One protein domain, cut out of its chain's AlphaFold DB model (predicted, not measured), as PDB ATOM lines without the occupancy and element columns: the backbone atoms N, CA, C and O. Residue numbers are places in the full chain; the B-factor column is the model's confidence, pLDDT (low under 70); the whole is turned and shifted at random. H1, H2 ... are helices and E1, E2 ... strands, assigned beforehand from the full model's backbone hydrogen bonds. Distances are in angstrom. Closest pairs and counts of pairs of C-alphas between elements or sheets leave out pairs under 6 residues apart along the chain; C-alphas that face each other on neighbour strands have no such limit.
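This is residues 37 to 141 of the 290 residues of the protein "R3H domain-containing protein" of Tetraselmis sp. GSL018 (UniProt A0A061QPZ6). One strongly twisted sheet of six antiparallel strands forms a wall, with helices H2 and H3 on one of its faces, and the short helix H1 only grazing the sheet with its residues 51 to 52. The printed part has 105 residues, with three named helices and six named strands in the order E1 H1 E2 E3 H2 E4 H3 E5 E6; across the sheet the strands run E2 E3 E1 E4 E6 E5. The class is mixed, helices and strands. The whole is compact and rounded, with a radius of gyration of the C-alphas of 12.9 A and spans of 34 by 30 by 25 A.

E1, residues 37 to 42, is an inner strand, antiparallel to E3, residues 67 to 73, with N 39 and O 70 2.9 A apart, and to E4, residues 100 to 103, with N 40 and O 102 3.0 A apart. H1, residues 48 to 53, is close to but not clearly touching H2, residues 78 to 89; their closest C-alphas, Thr 53 and Trp 87, are 7.9 A apart. Edge strand E2, residues 57 to 60, forms a hairpin with E3, with N 69 and O 59 2.7 A apart. H2 has a height over the sheet of 7.3 A and is over none of its strands. On the same face, H3, residues 109 to 121, has a height over the sheet of 9.3 A. It lies over E5, residues 125 to 129, and E6, residues 136 to 140, and runs along the strands, at 6 degrees to E6 on the local plane. H3 touches H2 with residues 114 to 119 alone; the closest C-alphas, Gln 82 and Leu 118, are 6.3 A apart, at a steep tilt of 45 degrees, the same way. E4 and E6 are antiparallel, with N 101 and O 139 2.8 A apart; E5 and E6 form a hairpin, with N 127 and O 138 2.9 A apart. E1, H1, E2; E3, H2, E4; and E4, H3, E5 are split strand-helix-strand units, two strands running the same way with another strand between them, each with a right-handed crossover. H2 and H3 have every O i to N i+4 pair within hydrogen-bond range; H1 has 0 of 2, and 1 of 3 O i to N i+3 pairs.

E1 begins at C-alpha 37, (27.940, 49.992, 252.005), and is 16.2 A long. E3 measures 19.7 A, H2 16.2 A and H3 18.6 A. E6 ends at C-alpha 140, (28.012, 42.697, 234.543).

The C-alphas farthest apart, those of His 49 and Gly 132, are 37.1 A apart. The printed part has no cut, and no link is long. Mean pLDDT of the printed part is 88.2; residues 44 to 49 are under 70.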
ATOM      1  N   ILE A  37      28.819  50.358 253.116       85.06
ATOM      2  CA  ILE A  37      27.940  49.992 252.005       85.06
ATOM      3  C   ILE A  37      28.282  48.557 251.639       85.06
ATOM      4  O   ILE A  37      29.441  48.241 251.390       85.06
ATOM      5  N   GLN A  38      27.267  47.702 251.640       86.75
ATOM      6  CA  GLN A  38      27.390  46.306 251.259       86.75
ATOM      7  C   GLN A  38      26.980  46.170 249.791       86.75
ATOM      8  O   GLN A  38      25.884  46.586 249.416       86.75
ATOM      9  N   LEU A  39      27.887  45.654 248.967       87.94
ATOM     10  CA  LEU A  39      27.658  45.358 247.556       87.94
ATOM     11  C   LEU A  39      27.586  43.849 247.383       87.94
ATOM     12  O   LEU A  39      28.487  43.160 247.853       87.94
ATOM     13  N   ASP A  40      26.583  43.343 246.679       87.38
ATOM     14  CA  ASP A  40      26.438  41.907 246.467       87.38
ATOM     15  C   ASP A  40      27.110  41.498 245.158       87.38
ATOM     16  O   ASP A  40      26.710  41.899 244.066       87.38
ATOM     17  N   LEU A  41      28.155  40.692 245.278       86.44
ATOM     18  CA  LEU A  41      28.902  40.106 244.182       86.44
ATOM     19  C   LEU A  41      28.430  38.665 243.972       86.44
ATOM     20  O   LEU A  41      28.592  37.815 244.848       86.44
ATOM     21  N   ASP A  42      27.881  38.382 242.796       85.38
ATOM     22  CA  ASP A  42      27.545  37.033 242.346       85.38
ATOM     23  C   ASP A  42      28.599  36.583 241.333       85.38
ATOM     24  O   ASP A  42      28.659  37.121 240.225       85.38
ATOM     25  N   VAL A  43      29.473  35.651 241.728       76.81
ATOM     26  CA  VAL A  43      30.624  35.219 240.909       76.81
ATOM     27  C   VAL A  43      30.428  33.860 240.234       76.81
ATOM     28  O   VAL A  43      31.323  33.405 239.522       76.81
ATOM     29  N   GLY A  44      29.273  33.212 240.421       67.19
ATOM     30  CA  GLY A  44      28.846  31.992 239.719       67.19
ATOM     31  C   GLY A  44      29.634  30.699 240.003       67.19
ATOM     32  O   GLY A  44      29.033  29.634 239.970       67.19
ATOM     33  N   CYS A  45      30.944  30.769 240.272       59.38
ATOM     34  CA  CYS A  45      31.852  29.714 240.767       59.38
ATOM     35  C   CYS A  45      33.309  30.184 240.571       59.38
ATOM     36  O   CYS A  45      34.065  29.588 239.806       59.38
ATOM     37  N   CYS A  46      33.712  31.288 241.199       57.59
ATOM     38  CA  CYS A  46      35.132  31.641 241.199       57.59
ATOM     39  C   CYS A  46      35.879  30.762 242.200       57.59
ATOM     40  O   CYS A  46      35.422  30.576 243.329       57.59
ATOM     41  N   GLU A  47      37.030  30.233 241.787       64.25
ATOM     42  CA  GLU A  47      38.006  29.703 242.733       64.25
ATOM     43  C   GLU A  47      38.360  30.822 243.723       64.25
ATOM     44  O   GLU A  47      38.485  31.990 243.339       64.25
ATOM     45  N   SER A  48      38.486  30.484 245.009       62.03
ATOM     46  CA  SER A  48      38.663  31.450 246.107       62.03
ATOM     47  C   SER A  48      39.810  32.445 245.878       62.03
ATOM     48  O   SER A  48      39.762  33.560 246.384       62.03
ATOM     49  N   HIS A  49      40.795  32.073 245.057       60.94
ATOM     50  CA  HIS A  49      41.994  32.853 244.758       60.94
ATOM     51  C   HIS A  49      41.734  34.235 244.147       60.94
ATOM     52  O   HIS A  49      42.519  35.149 244.383       60.94
ATOM     53  N   ASN A  50      40.632  34.436 243.418       77.06
ATOM     54  CA  ASN A  50      40.343  35.756 242.844       77.06
ATOM     55  C   ASN A  50      39.801  36.747 243.885       77.06
ATOM     56  O   ASN A  50      39.999  37.954 243.743       77.06
ATOM     57  N   LEU A  51      39.168  36.261 244.957       85.31
ATOM     58  CA  LEU A  51      38.606  37.114 246.011       85.31
ATOM     59  C   LEU A  51      39.682  37.660 246.949       85.31
ATOM     60  O   LEU A  51      39.562  38.793 247.402       85.31
ATOM     61  N   ASP A  52      40.763  36.905 247.156       87.38
ATOM     62  CA  ASP A  52      41.899  37.317 247.993       87.38
ATOM     63  C   ASP A  52      42.629  38.557 247.439       87.38
ATOM     64  O   ASP A  52      43.379  39.219 248.154       87.38
ATOM     65  N   THR A  53      42.409  38.883 246.159       92.19
ATOM     66  CA  THR A  53      42.968  40.070 245.492       92.19
ATOM     67  C   THR A  53      42.029  41.279 245.501       92.19
ATOM     68  O   THR A  53      42.380  42.322 244.949       92.19
ATOM     69  N   CYS A  54      40.839  41.153 246.099       92.38
ATOM     70  CA  CYS A  54      39.894  42.258 246.205       92.38
ATOM     71  C   CYS A  54      40.502  43.392 247.051       92.38
ATOM     72  O   CYS A  54      40.981  43.131 248.156       92.38
ATOM     73  N   PRO A  55      40.454  44.654 246.588       93.56
ATOM     74  CA  PRO A  55      41.002  45.791 247.334       93.56
ATOM     75  C   PRO A  55      40.202  46.142 248.603       93.56
ATOM     76  O   PRO A  55      40.605  47.013 249.373       93.56
ATOM     77  N   PHE A  56      39.074  45.466 248.847       93.56
ATOM     78  CA  PHE A  56      38.160  45.736 249.954       93.56
ATOM     79  C   PHE A  56      37.820  44.467 250.738       93.56
ATOM     80  O   PHE A  56      37.903  43.355 250.217       93.56
ATOM     81  N   ASP A  57      37.361  44.651 251.981       92.50
ATOM     82  CA  ASP A  57      36.875  43.560 252.827       92.50
ATOM     83  C   ASP A  57      35.749  42.796 252.101       92.50
ATOM     84  O   ASP A  57      34.712  43.370 251.745       92.50
ATOM     85  N   THR A  58      35.933  41.487 251.923       90.75
ATOM     86  CA  THR A  58      34.909  40.579 251.394       90.75
ATOM     87  C   THR A  58      34.340  39.709 252.504       90.75
ATOM     88  O   THR A  58      35.087  39.092 253.263       90.75
ATOM     89  N   LEU A  59      33.017  39.611 252.573       89.50
ATOM     90  CA  LEU A  59      32.307  38.719 253.487       89.50
ATOM     91  C   LEU A  59      31.538  37.668 252.675       89.50
ATOM     92  O   LEU A  59      30.956  38.018 251.652       89.50
ATOM     93  N   PRO A  60      31.496  36.392 253.089       86.31
ATOM     94  CA  PRO A  60      30.602  35.425 252.460       86.31
ATOM     95  C   PRO A  60      29.145  35.846 252.698       86.31
ATOM     96  O   PRO A  60      28.778  36.202 253.820       86.31
ATOM     97  N   ALA A  61      28.314  35.813 251.656       83.44
ATOM     98  CA  ALA A  61      26.890  36.086 251.811       83.44
ATOM     99  C   ALA A  61      26.205  34.904 252.516       83.44
ATOM    100  O   ALA A  61      26.490  33.737 252.231       83.44
ATOM    101  N   GLU A  62      25.280  35.192 253.433       80.94
ATOM    102  CA  GLU A  62      24.558  34.142 254.150       80.94
ATOM    103  C   GLU A  62      23.800  33.227 253.172       80.94
ATOM    104  O   GLU A  62      23.010  33.676 252.341       80.94
ATOM    105  N   GLY A  63      24.044  31.919 253.276       77.44
ATOM    106  CA  GLY A  63      23.296  30.904 252.533       77.44
ATOM    107  C   GLY A  63      23.725  30.668 251.080       77.44
ATOM    108  O   GLY A  63      23.045  29.915 250.386       77.44
ATOM    109  N   SER A  64      24.838  31.245 250.605       76.12
ATOM    110  CA  SER A  64      25.372  30.947 249.269       76.12
ATOM    111  C   SER A  64      26.895  30.854 249.257       76.12
ATOM    112  O   SER A  64      27.588  31.747 249.725       76.12
ATOM    113  N   VAL A  65      27.426  29.789 248.652       70.81
ATOM    114  CA  VAL A  65      28.876  29.606 248.438       70.81
ATOM    115  C   VAL A  65      29.395  30.502 247.301       70.81
ATOM    116  O   VAL A  65      30.595  30.692 247.151       70.81
ATOM    117  N   GLN A  66      28.494  31.057 246.485       79.19
ATOM    118  CA  GLN A  66      28.831  31.781 245.253       79.19
ATOM    119  C   GLN A  66      28.585  33.291 245.339       79.19
ATOM    120  O   GLN A  66      28.888  34.010 244.386       79.19
ATOM    121  N   ARG A  67      28.030  33.767 246.459       83.25
ATOM    122  CA  ARG A  67      27.777  35.189 246.683       83.25
ATOM    123  C   ARG A  67      28.659  35.717 247.795       83.25
ATOM    124  O   ARG A  67      28.765  35.117 248.861       83.25
ATOM    125  N   PHE A  68      29.245  36.868 247.532       86.25
ATOM    126  CA  PHE A  68      30.098  37.579 248.464       86.25
ATOM    127  C   PHE A  68      29.599  39.001 248.571       86.25
ATOM    128  O   PHE A  68      29.073  39.560 247.614       86.25
ATOM    129  N   SER A  69      29.783  39.595 249.731       88.50
ATOM    130  CA  SER A  69      29.495  40.991 249.943       88.50
ATOM    131  C   SER A  69      30.797  41.771 250.039       88.50
ATOM    132  O   SER A  69      31.632  41.484 250.896       88.50
ATOM    133  N   VAL A  70      30.969  42.752 249.157       87.50
ATOM    134  CA  VAL A  70      32.100  43.682 249.187       87.50
ATOM    135  C   VAL A  70      31.708  44.888 250.022       87.50
ATOM    136  O   VAL A  70      30.637  45.471 249.835       87.50
ATOM    137  N   VAL A  71      32.565  45.252 250.965       89.75
ATOM    138  CA  VAL A  71      32.258  46.257 251.974       89.75
ATOM    139  C   VAL A  71      33.015  47.548 251.674       89.75
ATOM    140  O   VAL A  71      34.211  47.661 251.932       89.75
ATOM    141  N   LEU A  72      32.300  48.553 251.166       89.19
ATOM    142  CA  LEU A  72      32.846  49.889 250.923       89.19
ATOM    143  C   LEU A  72      32.646  50.820 252.132       89.19
ATOM    144  O   LEU A  72      31.667  50.683 252.881       89.19
ATOM    145  N   PRO A  73      33.512  51.835 252.315       88.06
ATOM    146  CA  PRO A  73      33.231  52.943 253.224       88.06
ATOM    147  C   PRO A  73      31.894  53.622 252.871       88.06
ATOM    148  O   PRO A  73      31.593  53.814 251.697       88.06
ATOM    149  N   ARG A  74      31.089  54.061 253.858       81.81
ATOM    150  CA  ARG A  74      29.848  54.825 253.561       81.81
ATOM    151  C   ARG A  74      30.117  56.070 252.723       81.81
ATOM    152  O   ARG A  74      29.311  56.421 251.873       81.81
ATOM    153  N   LEU A  75      31.229  56.745 252.999       86.69
ATOM    154  CA  LEU A  75      31.692  57.908 252.246       86.69
ATOM    155  C   LEU A  75      32.730  57.470 251.210       86.69
ATOM    156  O   LEU A  75      33.864  57.950 251.234       86.69
ATOM    157  N   TRP A  76      32.342  56.519 250.362       91.88
ATOM    158  CA  TRP A  76      33.158  56.081 249.239       91.88
ATOM    159  C   TRP A  76      33.423  57.257 248.290       91.88
ATOM    160  O   TRP A  76      32.605  58.169 248.129       91.88
ATOM    161  N   ARG A  77      34.604  57.249 247.685       94.19
ATOM    162  CA  ARG A  77      35.061  58.214 246.687       94.19
ATOM    163  C   ARG A  77      35.003  57.584 245.305       94.19
ATOM    164  O   ARG A  77      35.004  56.366 245.167       94.19
ATOM    165  N   GLU A  78      35.011  58.419 244.271       95.31
ATOM    166  CA  GLU A  78      35.070  57.942 242.883       95.31
ATOM    167  C   GLU A  78      36.267  57.002 242.647       95.31
ATOM    168  O   GLU A  78      36.108  55.998 241.956       95.31
ATOM    169  N   ASP A  79      37.404  57.267 243.301       96.06
ATOM    170  CA  ASP A  79      38.598  56.412 243.266       96.06
ATOM    171  C   ASP A  79      38.336  55.011 243.851       96.06
ATOM    172  O   ASP A  79      38.736  54.025 243.240       96.06
ATOM    173  N   ASP A  80      37.591  54.902 244.962       94.94
ATOM    174  CA  ASP A  80      37.258  53.607 245.585       94.94
ATOM    175  C   ASP A  80      36.383  52.757 244.644       94.94
ATOM    176  O   ASP A  80      36.580  51.554 244.476       94.94
ATOM    177  N   ALA A  81      35.402  53.395 243.994       95.25
ATOM    178  CA  ALA A  81      34.547  52.730 243.013       95.25
ATOM    179  C   ALA A  81      35.319  52.339 241.748       95.25
ATOM    180  O   ALA A  81      35.069  51.277 241.177       95.25
ATOM    181  N   GLN A  82      36.250  53.185 241.301       97.06
ATOM    182  CA  GLN A  82      37.120  52.877 240.173       97.06
ATOM    183  C   GLN A  82      38.004  51.666 240.479       97.06
ATOM    184  O   GLN A  82      38.025  50.739 239.673       97.06
ATOM    185  N   GLU A  83      38.676  51.652 241.630       96.81
ATOM    186  CA  GLU A  83      39.547  50.555 242.056       96.81
ATOM    187  C   GLU A  83      38.771  49.232 242.144       96.81
ATOM    188  O   GLU A  83      39.211  48.211 241.608       96.81
ATOM    189  N   LEU A  84      37.554  49.259 242.709       95.75
ATOM    190  CA  LEU A  84      36.690  48.078 242.753       95.75
ATOM    191  C   LEU A  84      36.329  47.568 241.353       95.75
ATOM    192  O   LEU A  84      36.364  46.363 241.110       95.75
ATOM    193  N   LEU A  85      35.939  48.458 240.438       96.19
ATOM    194  CA  LEU A  85      35.537  48.049 239.091       96.19
ATOM    195  C   LEU A  85      36.719  47.598 238.234       96.19
ATOM    196  O   LEU A  85      36.542  46.717 237.395       96.19
ATOM    197  N   GLU A  86      37.906  48.165 238.438       95.81
ATOM    198  CA  GLU A  86      39.139  47.693 237.809       95.81
ATOM    199  C   GLU A  86      39.465  46.274 238.275       95.81
ATOM    200  O   GLU A  86      39.673  45.399 237.432       95.81
ATOM    201  N   TRP A  87      39.408  46.003 239.583       95.06
ATOM    202  CA  TRP A  87      39.528  44.640 240.106       95.06
ATOM    203  C   TRP A  87      38.458  43.710 239.514       95.06
ATOM    204  O   TRP A  87      38.794  42.687 238.922       95.06
ATOM    205  N   PHE A  88      37.183  44.105 239.581       94.12
ATOM    206  CA  PHE A  88      36.063  43.311 239.069       94.12
ATOM    207  C   PHE A  88      36.229  42.986 237.578       94.12
ATOM    208  O   PHE A  88      35.959  41.863 237.159       94.12
ATOM    209  N   SER A  89      36.744  43.932 236.781       93.38
ATOM    210  CA  SER A  89      37.000  43.752 235.345       93.38
ATOM    211  C   SER A  89      38.084  42.719 235.013       93.38
ATOM    212  O   SER A  89      38.128  42.226 233.884       93.38
ATOM    213  N   ASN A  90      38.943  42.392 235.983       92.31
ATOM    214  CA  ASN A  90      40.055  41.456 235.841       92.31
ATOM    215  C   ASN A  90      39.767  40.076 236.452       92.31
ATOM    216  O   ASN A  90      40.636  39.208 236.393       92.31
ATOM    217  N   ILE A  91      38.574  39.849 237.013       90.25
ATOM    218  CA  ILE A  91      38.197  38.534 237.542       90.25
ATOM    219  C   ILE A  91      38.183  37.513 236.398       90.25
ATOM    220  O   ILE A  91      37.458  37.661 235.410       90.25
ATOM    221  N   GLU A  92      38.963  36.446 236.553       87.31
ATOM    222  CA  GLU A  92      38.920  35.306 235.643       87.31
ATOM    223  C   GLU A  92      37.649  34.497 235.893       87.31
ATOM    224  O   GLU A  92      37.330  34.139 237.030       87.31
ATOM    225  N   THR A  93      36.907  34.219 234.822       83.19
ATOM    226  CA  THR A  93      35.618  33.531 234.903       83.19
ATOM    227  C   THR A  93      35.631  32.255 234.081       83.19
ATOM    228  O   THR A  93      36.115  32.271 232.945       83.19
ATOM    229  N   PRO A  94      35.086  31.148 234.615       82.44
ATOM    230  CA  PRO A  94      34.847  29.953 233.824       82.44
ATOM    231  C   PRO A  94      33.953  30.254 232.614       82.44
ATOM    232  O   PRO A  94      33.081  31.129 232.657       82.44
ATOM    233  N   GLU A  95      34.139  29.496 231.535       82.19
ATOM    234  CA  GLU A  95      33.312  29.621 230.335       82.19
ATOM    235  C   GLU A  95      31.823  29.417 230.679       82.19
ATOM    236  O   GLU A  95      31.455  28.506 231.423       82.19
ATOM    237  N   GLY A  96      30.958  30.301 230.170       79.44
ATOM    238  CA  GLY A  96      29.519  30.289 230.461       79.44
ATOM    239  C   GLY A  96      29.078  30.992 231.752       79.44
ATOM    240  O   GLY A  96      27.874  31.092 231.982       79.44
ATOM    241  N   MET A  97      29.999  31.519 232.567       82.88
ATOM    242  CA  MET A  97      29.661  32.306 233.761       82.88
ATOM    243  C   MET A  97      29.694  33.811 233.488       82.88
ATOM    244  O   MET A  97      30.613  34.321 232.852       82.88
ATOM    245  N   ASN A  98      28.712  34.534 234.026       86.44
ATOM    246  CA  ASN A  98      28.612  35.988 233.902       86.44
ATOM    247  C   ASN A  98      28.521  36.619 235.293       86.44
ATOM    248  O   ASN A  98      27.405  36.835 235.774       86.44
ATOM    249  N   PRO A  99      29.657  36.902 235.958       90.62
ATOM    250  CA  PRO A  99      29.624  37.568 237.241       90.62
ATOM    251  C   PRO A  99      28.905  38.898 237.163       90.62
ATOM    252  O   PRO A  99      28.972  39.622 236.160       90.62
ATOM    253  N   SER A 100      28.263  39.233 238.267       93.12
ATOM    254  CA  SER A 100      27.576  40.499 238.412       93.12
ATOM    255  C   SER A 100      27.837  41.109 239.778       93.12
ATOM    256  O   SER A 100      27.907  40.412 240.786       93.12
ATOM    257  N   LEU A 101      27.985  42.428 239.791       94.69
ATOM    258  CA  LEU A 101      28.101  43.248 240.982       94.69
ATOM    259  C   LEU A 101      26.817  44.066 241.120       94.69
ATOM    260  O   LEU A 101      26.552  44.958 240.312       94.69
ATOM    261  N   SER A 102      26.015  43.750 242.128       94.56
ATOM    262  CA  SER A 102      24.775  44.448 242.450       94.56
ATOM    263  C   SER A 102      25.019  45.481 243.544       94.56
ATOM    264  O   SER A 102      25.460  45.170 244.651       94.56
ATOM    265  N   LEU A 103      24.731  46.736 243.221       94.44
ATOM    266  CA  LEU A 103      24.843  47.870 244.126       94.44
ATOM    267  C   LEU A 103      23.517  48.113 244.842       94.44
ATOM    268  O   LEU A 103      22.475  47.995 244.207       94.44
ATOM    269  N   PRO A 104      23.506  48.509 246.121       92.38
ATOM    270  CA  PRO A 104      22.270  48.641 246.874       92.38
ATOM    271  C   PRO A 104      21.407  49.793 246.358       92.38
ATOM    272  O   PRO A 104      21.895  50.794 245.820       92.38
ATOM    273  N   SER A 105      20.099  49.686 246.588       92.69
ATOM    274  CA  SER A 105      19.143  50.719 246.182       92.69
ATOM    275  C   SER A 105      19.256  52.019 246.986       92.69
ATOM    276  O   SER A 105      18.752  53.058 246.562       92.69
ATOM    277  N   THR A 106      19.989  51.980 248.103       91.81
ATOM    278  CA  THR A 106      20.299  53.132 248.960       91.81
ATOM    279  C   THR A 106      21.188  54.177 248.288       91.81
ATOM    280  O   THR A 106      21.286  55.294 248.798       91.81
ATOM    281  N   LEU A 107      21.821  53.853 247.153       91.88
ATOM    282  CA  LEU A 107      22.567  54.830 246.366       91.88
ATOM    283  C   LEU A 107      21.639  55.919 245.816       91.88
ATOM    284  O   LEU A 107      20.573  55.659 245.255       91.88
ATOM    285  N   SER A 108      22.084  57.167 245.902       91.19
ATOM    286  CA  SER A 108      21.403  58.299 245.281       91.19
ATOM    287  C   SER A 108      21.471  58.244 243.747       91.19
ATOM    288  O   SER A 108      22.252  57.509 243.139       91.19
ATOM    289  N   LYS A 109      20.650  59.066 243.079       89.44
ATOM    290  CA  LYS A 109      20.641  59.176 241.608       89.44
ATOM    291  C   LYS A 109      21.999  59.608 241.041       89.44
ATOM    292  O   LYS A 109      22.399  59.097 239.995       89.44
ATOM    293  N   ASP A 110      22.690  60.524 241.714       90.88
ATOM    294  CA  ASP A 110      23.991  61.026 241.266       90.88
ATOM    295  C   ASP A 110      25.100  59.990 241.485       90.88
ATOM    296  O   ASP A 110      25.899  59.760 240.581       90.88
ATOM    297  N   GLU A 111      25.084  59.280 242.613       93.56
ATOM    298  CA  GLU A 111      25.984  58.149 242.873       93.56
ATOM    299  C   GLU A 111      25.809  57.042 241.831       93.56
ATOM    300  O   GLU A 111      26.772  56.617 241.196       93.56
ATOM    301  N   ARG A 112      24.562  56.639 241.566       93.94
ATOM    302  CA  ARG A 112      24.228  55.677 240.507       93.94
ATOM    303  C   ARG A 112      24.788  56.093 239.142       93.94
ATOM    304  O   ARG A 112      25.306  55.269 238.390       93.94
ATOM    305  N   LYS A 113      24.724  57.386 238.818       93.88
ATOM    306  CA  LYS A 113      25.284  57.934 237.575       93.88
ATOM    307  C   LYS A 113      26.812  57.827 237.523       93.88
ATOM    308  O   LYS A 113      27.344  57.591 236.440       93.88
ATOM    309  N   VAL A 114      27.508  58.012 238.646       95.88
ATOM    310  CA  VAL A 114      28.967  57.821 238.732       95.88
ATOM    311  C   VAL A 114      29.322  56.366 238.429       95.88
ATOM    312  O   VAL A 114      30.110  56.122 237.521       95.88
ATOM    313  N   TRP A 115      28.655  55.406 239.073       96.69
ATOM    314  CA  TRP A 115      28.875  53.975 238.823       96.69
ATOM    315  C   TRP A 115      28.664  53.578 237.359       96.69
ATOM    316  O   TRP A 115      29.512  52.902 236.782       96.69
ATOM    317  N   HIS A 116      27.589  54.053 236.721       95.38
ATOM    318  CA  HIS A 116      27.359  53.810 235.292       95.38
ATOM    319  C   HIS A 116      28.494  54.349 234.408       95.38
ATOM    320  O   HIS A 116      28.944  53.648 233.504       95.38
ATOM    321  N   LYS A 117      28.987  55.567 234.675       96.31
ATOM    322  CA  LYS A 117      30.096  56.164 233.912       96.31
ATOM    323  C   LYS A 117      31.406  55.401 234.088       96.31
ATOM    324  O   LYS A 117      32.139  55.214 233.120       96.31
ATOM    325  N   LEU A 118      31.712  54.981 235.317       97.25
ATOM    326  CA  LEU A 118      32.917  54.207 235.605       97.25
ATOM    327  C   LEU A 118      32.858  52.833 234.926       97.25
ATOM    328  O   LEU A 118      33.820  52.444 234.264       97.25
ATOM    329  N   ALA A 119      31.711  52.150 235.007       95.81
ATOM    330  CA  ALA A 119      31.473  50.887 234.314       95.81
ATOM    331  C   ALA A 119      31.638  51.037 232.792       95.81
ATOM    332  O   ALA A 119      32.375  50.270 232.178       95.81
ATOM    333  N   GLU A 120      31.032  52.067 232.192       93.75
ATOM    334  CA  GLU A 120      31.157  52.366 230.759       93.75
ATOM    335  C   GLU A 120      32.618  52.601 230.343       93.75
ATOM    336  O   GLU A 120      33.078  52.039 229.346       93.75
ATOM    337  N   ARG A 121      33.382  53.374 231.128       95.06
ATOM    338  CA  ARG A 121      34.809  53.640 230.868       95.06
ATOM    339  C   ARG A 121      35.645  52.359 230.855       95.06
ATOM    340  O   ARG A 121      36.553  52.235 230.036       95.06
ATOM    341  N   LEU A 122      35.309  51.408 231.723       94.56
ATOM    342  CA  LEU A 122      35.943  50.089 231.810       94.56
ATOM    343  C   LEU A 122      35.315  49.055 230.861       94.56
ATOM    344  O   LEU A 122      35.677  47.883 230.899       94.56
ATOM    345  N   ARG A 123      34.401  49.483 229.975       92.62
ATOM    346  CA  ARG A 123      33.674  48.629 229.020       92.62
ATOM    347  C   ARG A 123      32.882  47.499 229.688       92.62
ATOM    348  O   ARG A 123      32.657  46.453 229.084       92.62
ATOM    349  N   LEU A 124      32.443  47.720 230.921       92.69
ATOM    350  CA  LEU A 124      31.526  46.846 231.639       92.69
ATOM    351  C   LEU A 124      30.086  47.215 231.274       92.69
ATOM    352  O   LEU A 124      29.743  48.394 231.127       92.69
ATOM    353  N   ARG A 125      29.214  46.212 231.150       92.00
ATOM    354  CA  ARG A 125      27.779  46.460 230.979       92.00
ATOM    355  C   ARG A 125      27.196  46.820 232.335       92.00
ATOM    356  O   ARG A 125      27.471  46.153 233.321       92.00
ATOM    357  N   SER A 126      26.363  47.848 232.385       94.12
ATOM    358  CA  SER A 126      25.654  48.221 233.606       94.12
ATOM    359  C   SER A 126      24.185  48.472 233.311       94.12
ATOM    360  O   SER A 126      23.838  49.069 232.293       94.12
ATOM    361  N   GLU A 127      23.318  48.003 234.200       92.56
ATOM    362  CA  GLU A 127      21.868  48.123 234.078       92.56
ATOM    363  C   GLU A 127      21.282  48.649 235.380       92.56
ATOM    364  O   GLU A 127      21.724  48.284 236.465       92.56
ATOM    365  N   SER A 128      20.303  49.544 235.272       91.19
ATOM    366  CA  SER A 128      19.469  49.927 236.407       91.19
ATOM    367  C   SER A 128      18.263  48.995 236.449       91.19
ATOM    368  O   SER A 128      17.526  48.925 235.467       91.19
ATOM    369  N   HIS A 129      18.030  48.358 237.590       88.31
ATOM    370  CA  HIS A 129      16.873  47.500 237.836       88.31
ATOM    371  C   HIS A 129      15.973  48.122 238.901       88.31
ATOM    372  O   HIS A 129      16.452  48.793 239.814       88.31
ATOM    373  N   GLY A 130      14.663  47.898 238.793       86.00
ATOM    374  CA  GLY A 130      13.669  48.444 239.722       86.00
ATOM    375  C   GLY A 130      13.340  49.927 239.501       86.00
ATOM    376  O   GLY A 130      13.772  50.554 238.532       86.00
ATOM    377  N   PHE A 131      12.533  50.489 240.403       80.69
ATOM    378  CA  PHE A 131      12.082  51.881 240.358       80.69
ATOM    379  C   PHE A 131      11.983  52.488 241.765       80.69
ATOM    380  O   PHE A 131      11.819  51.778 242.753       80.69
ATOM    381  N   GLY A 132      12.073  53.820 241.863       83.06
ATOM    382  CA  GLY A 132      11.978  54.523 243.149       83.06
ATOM    383  C   GLY A 132      13.081  54.113 244.135       83.06
ATOM    384  O   GLY A 132      14.255  54.095 243.771       83.06
ATOM    385  N   GLU A 133      12.692  53.786 245.370       83.50
ATOM    386  CA  GLU A 133      13.593  53.371 246.464       83.50
ATOM    387  C   GLU A 133      14.135  51.937 246.306       83.50
ATOM    388  O   GLU A 133      15.088  51.553 246.979       83.50
ATOM    389  N   GLU A 134      13.553  51.136 245.409       87.25
ATOM    390  CA  GLU A 134      14.009  49.770 245.102       87.25
ATOM    391  C   GLU A 134      15.003  49.745 243.931       87.25
ATOM    392  O   GLU A 134      15.519  48.692 243.544       87.25
ATOM    393  N   ARG A 135      15.283  50.916 243.343       87.69
ATOM    394  CA  ARG A 135      16.139  51.027 242.170       87.69
ATOM    395  C   ARG A 135      17.600  50.768 242.520       87.69
ATOM    396  O   ARG A 135      18.249  51.598 243.158       87.69
ATOM    397  N   HIS A 136      18.142  49.685 241.992       92.38
ATOM    398  CA  HIS A 136      19.537  49.294 242.140       92.38
ATOM    399  C   HIS A 136      20.259  49.269 240.790       92.38
ATOM    400  O   HIS A 136      19.641  49.395 239.731       92.38
ATOM    401  N   ILE A 137      21.586  49.162 240.828       94.75
ATOM    402  CA  ILE A 137      22.407  48.954 239.632       94.75
ATOM    403  C   ILE A 137      22.994  47.557 239.703       94.75
ATOM    404  O   ILE A 137      23.482  47.157 240.754       94.75
ATOM    405  N   THR A 138      23.020  46.866 238.573       94.88
ATOM    406  CA  THR A 138      23.829  45.663 238.399       94.88
ATOM    407  C   THR A 138      24.858  45.910 237.306       94.88
ATOM    408  O   THR A 138      24.526  46.357 236.206       94.88
ATOM    409  N   ILE A 139      26.125  45.659 237.621       95.50
ATOM    410  CA  ILE A 139      27.252  45.745 236.696       95.50
ATOM    411  C   ILE A 139      27.660  44.322 236.346       95.50
ATOM    412  O   ILE A 139      27.948  43.520 237.225       95.50
ATOM    413  N   TYR A 140      27.673  44.009 235.063       92.69
ATOM    414  CA  TYR A 140      28.012  42.697 234.543       92.69
ATOM    415  C   TYR A 140      29.420  42.729 233.976       92.69
ATOM    416  O   TYR A 140      29.789  43.648 233.231       92.69
ATOM    417  N   LEU A 141      30.182  41.683 234.274       91.12
ATOM    418  CA  LEU A 141      31.420  41.429 233.565       91.12
ATOM    419  C   LEU A 141      31.055  41.019 232.133       91.12
ATOM    420  O   LEU A 141      30.554  39.921 231.895       91.12
TER     421      LEU A 141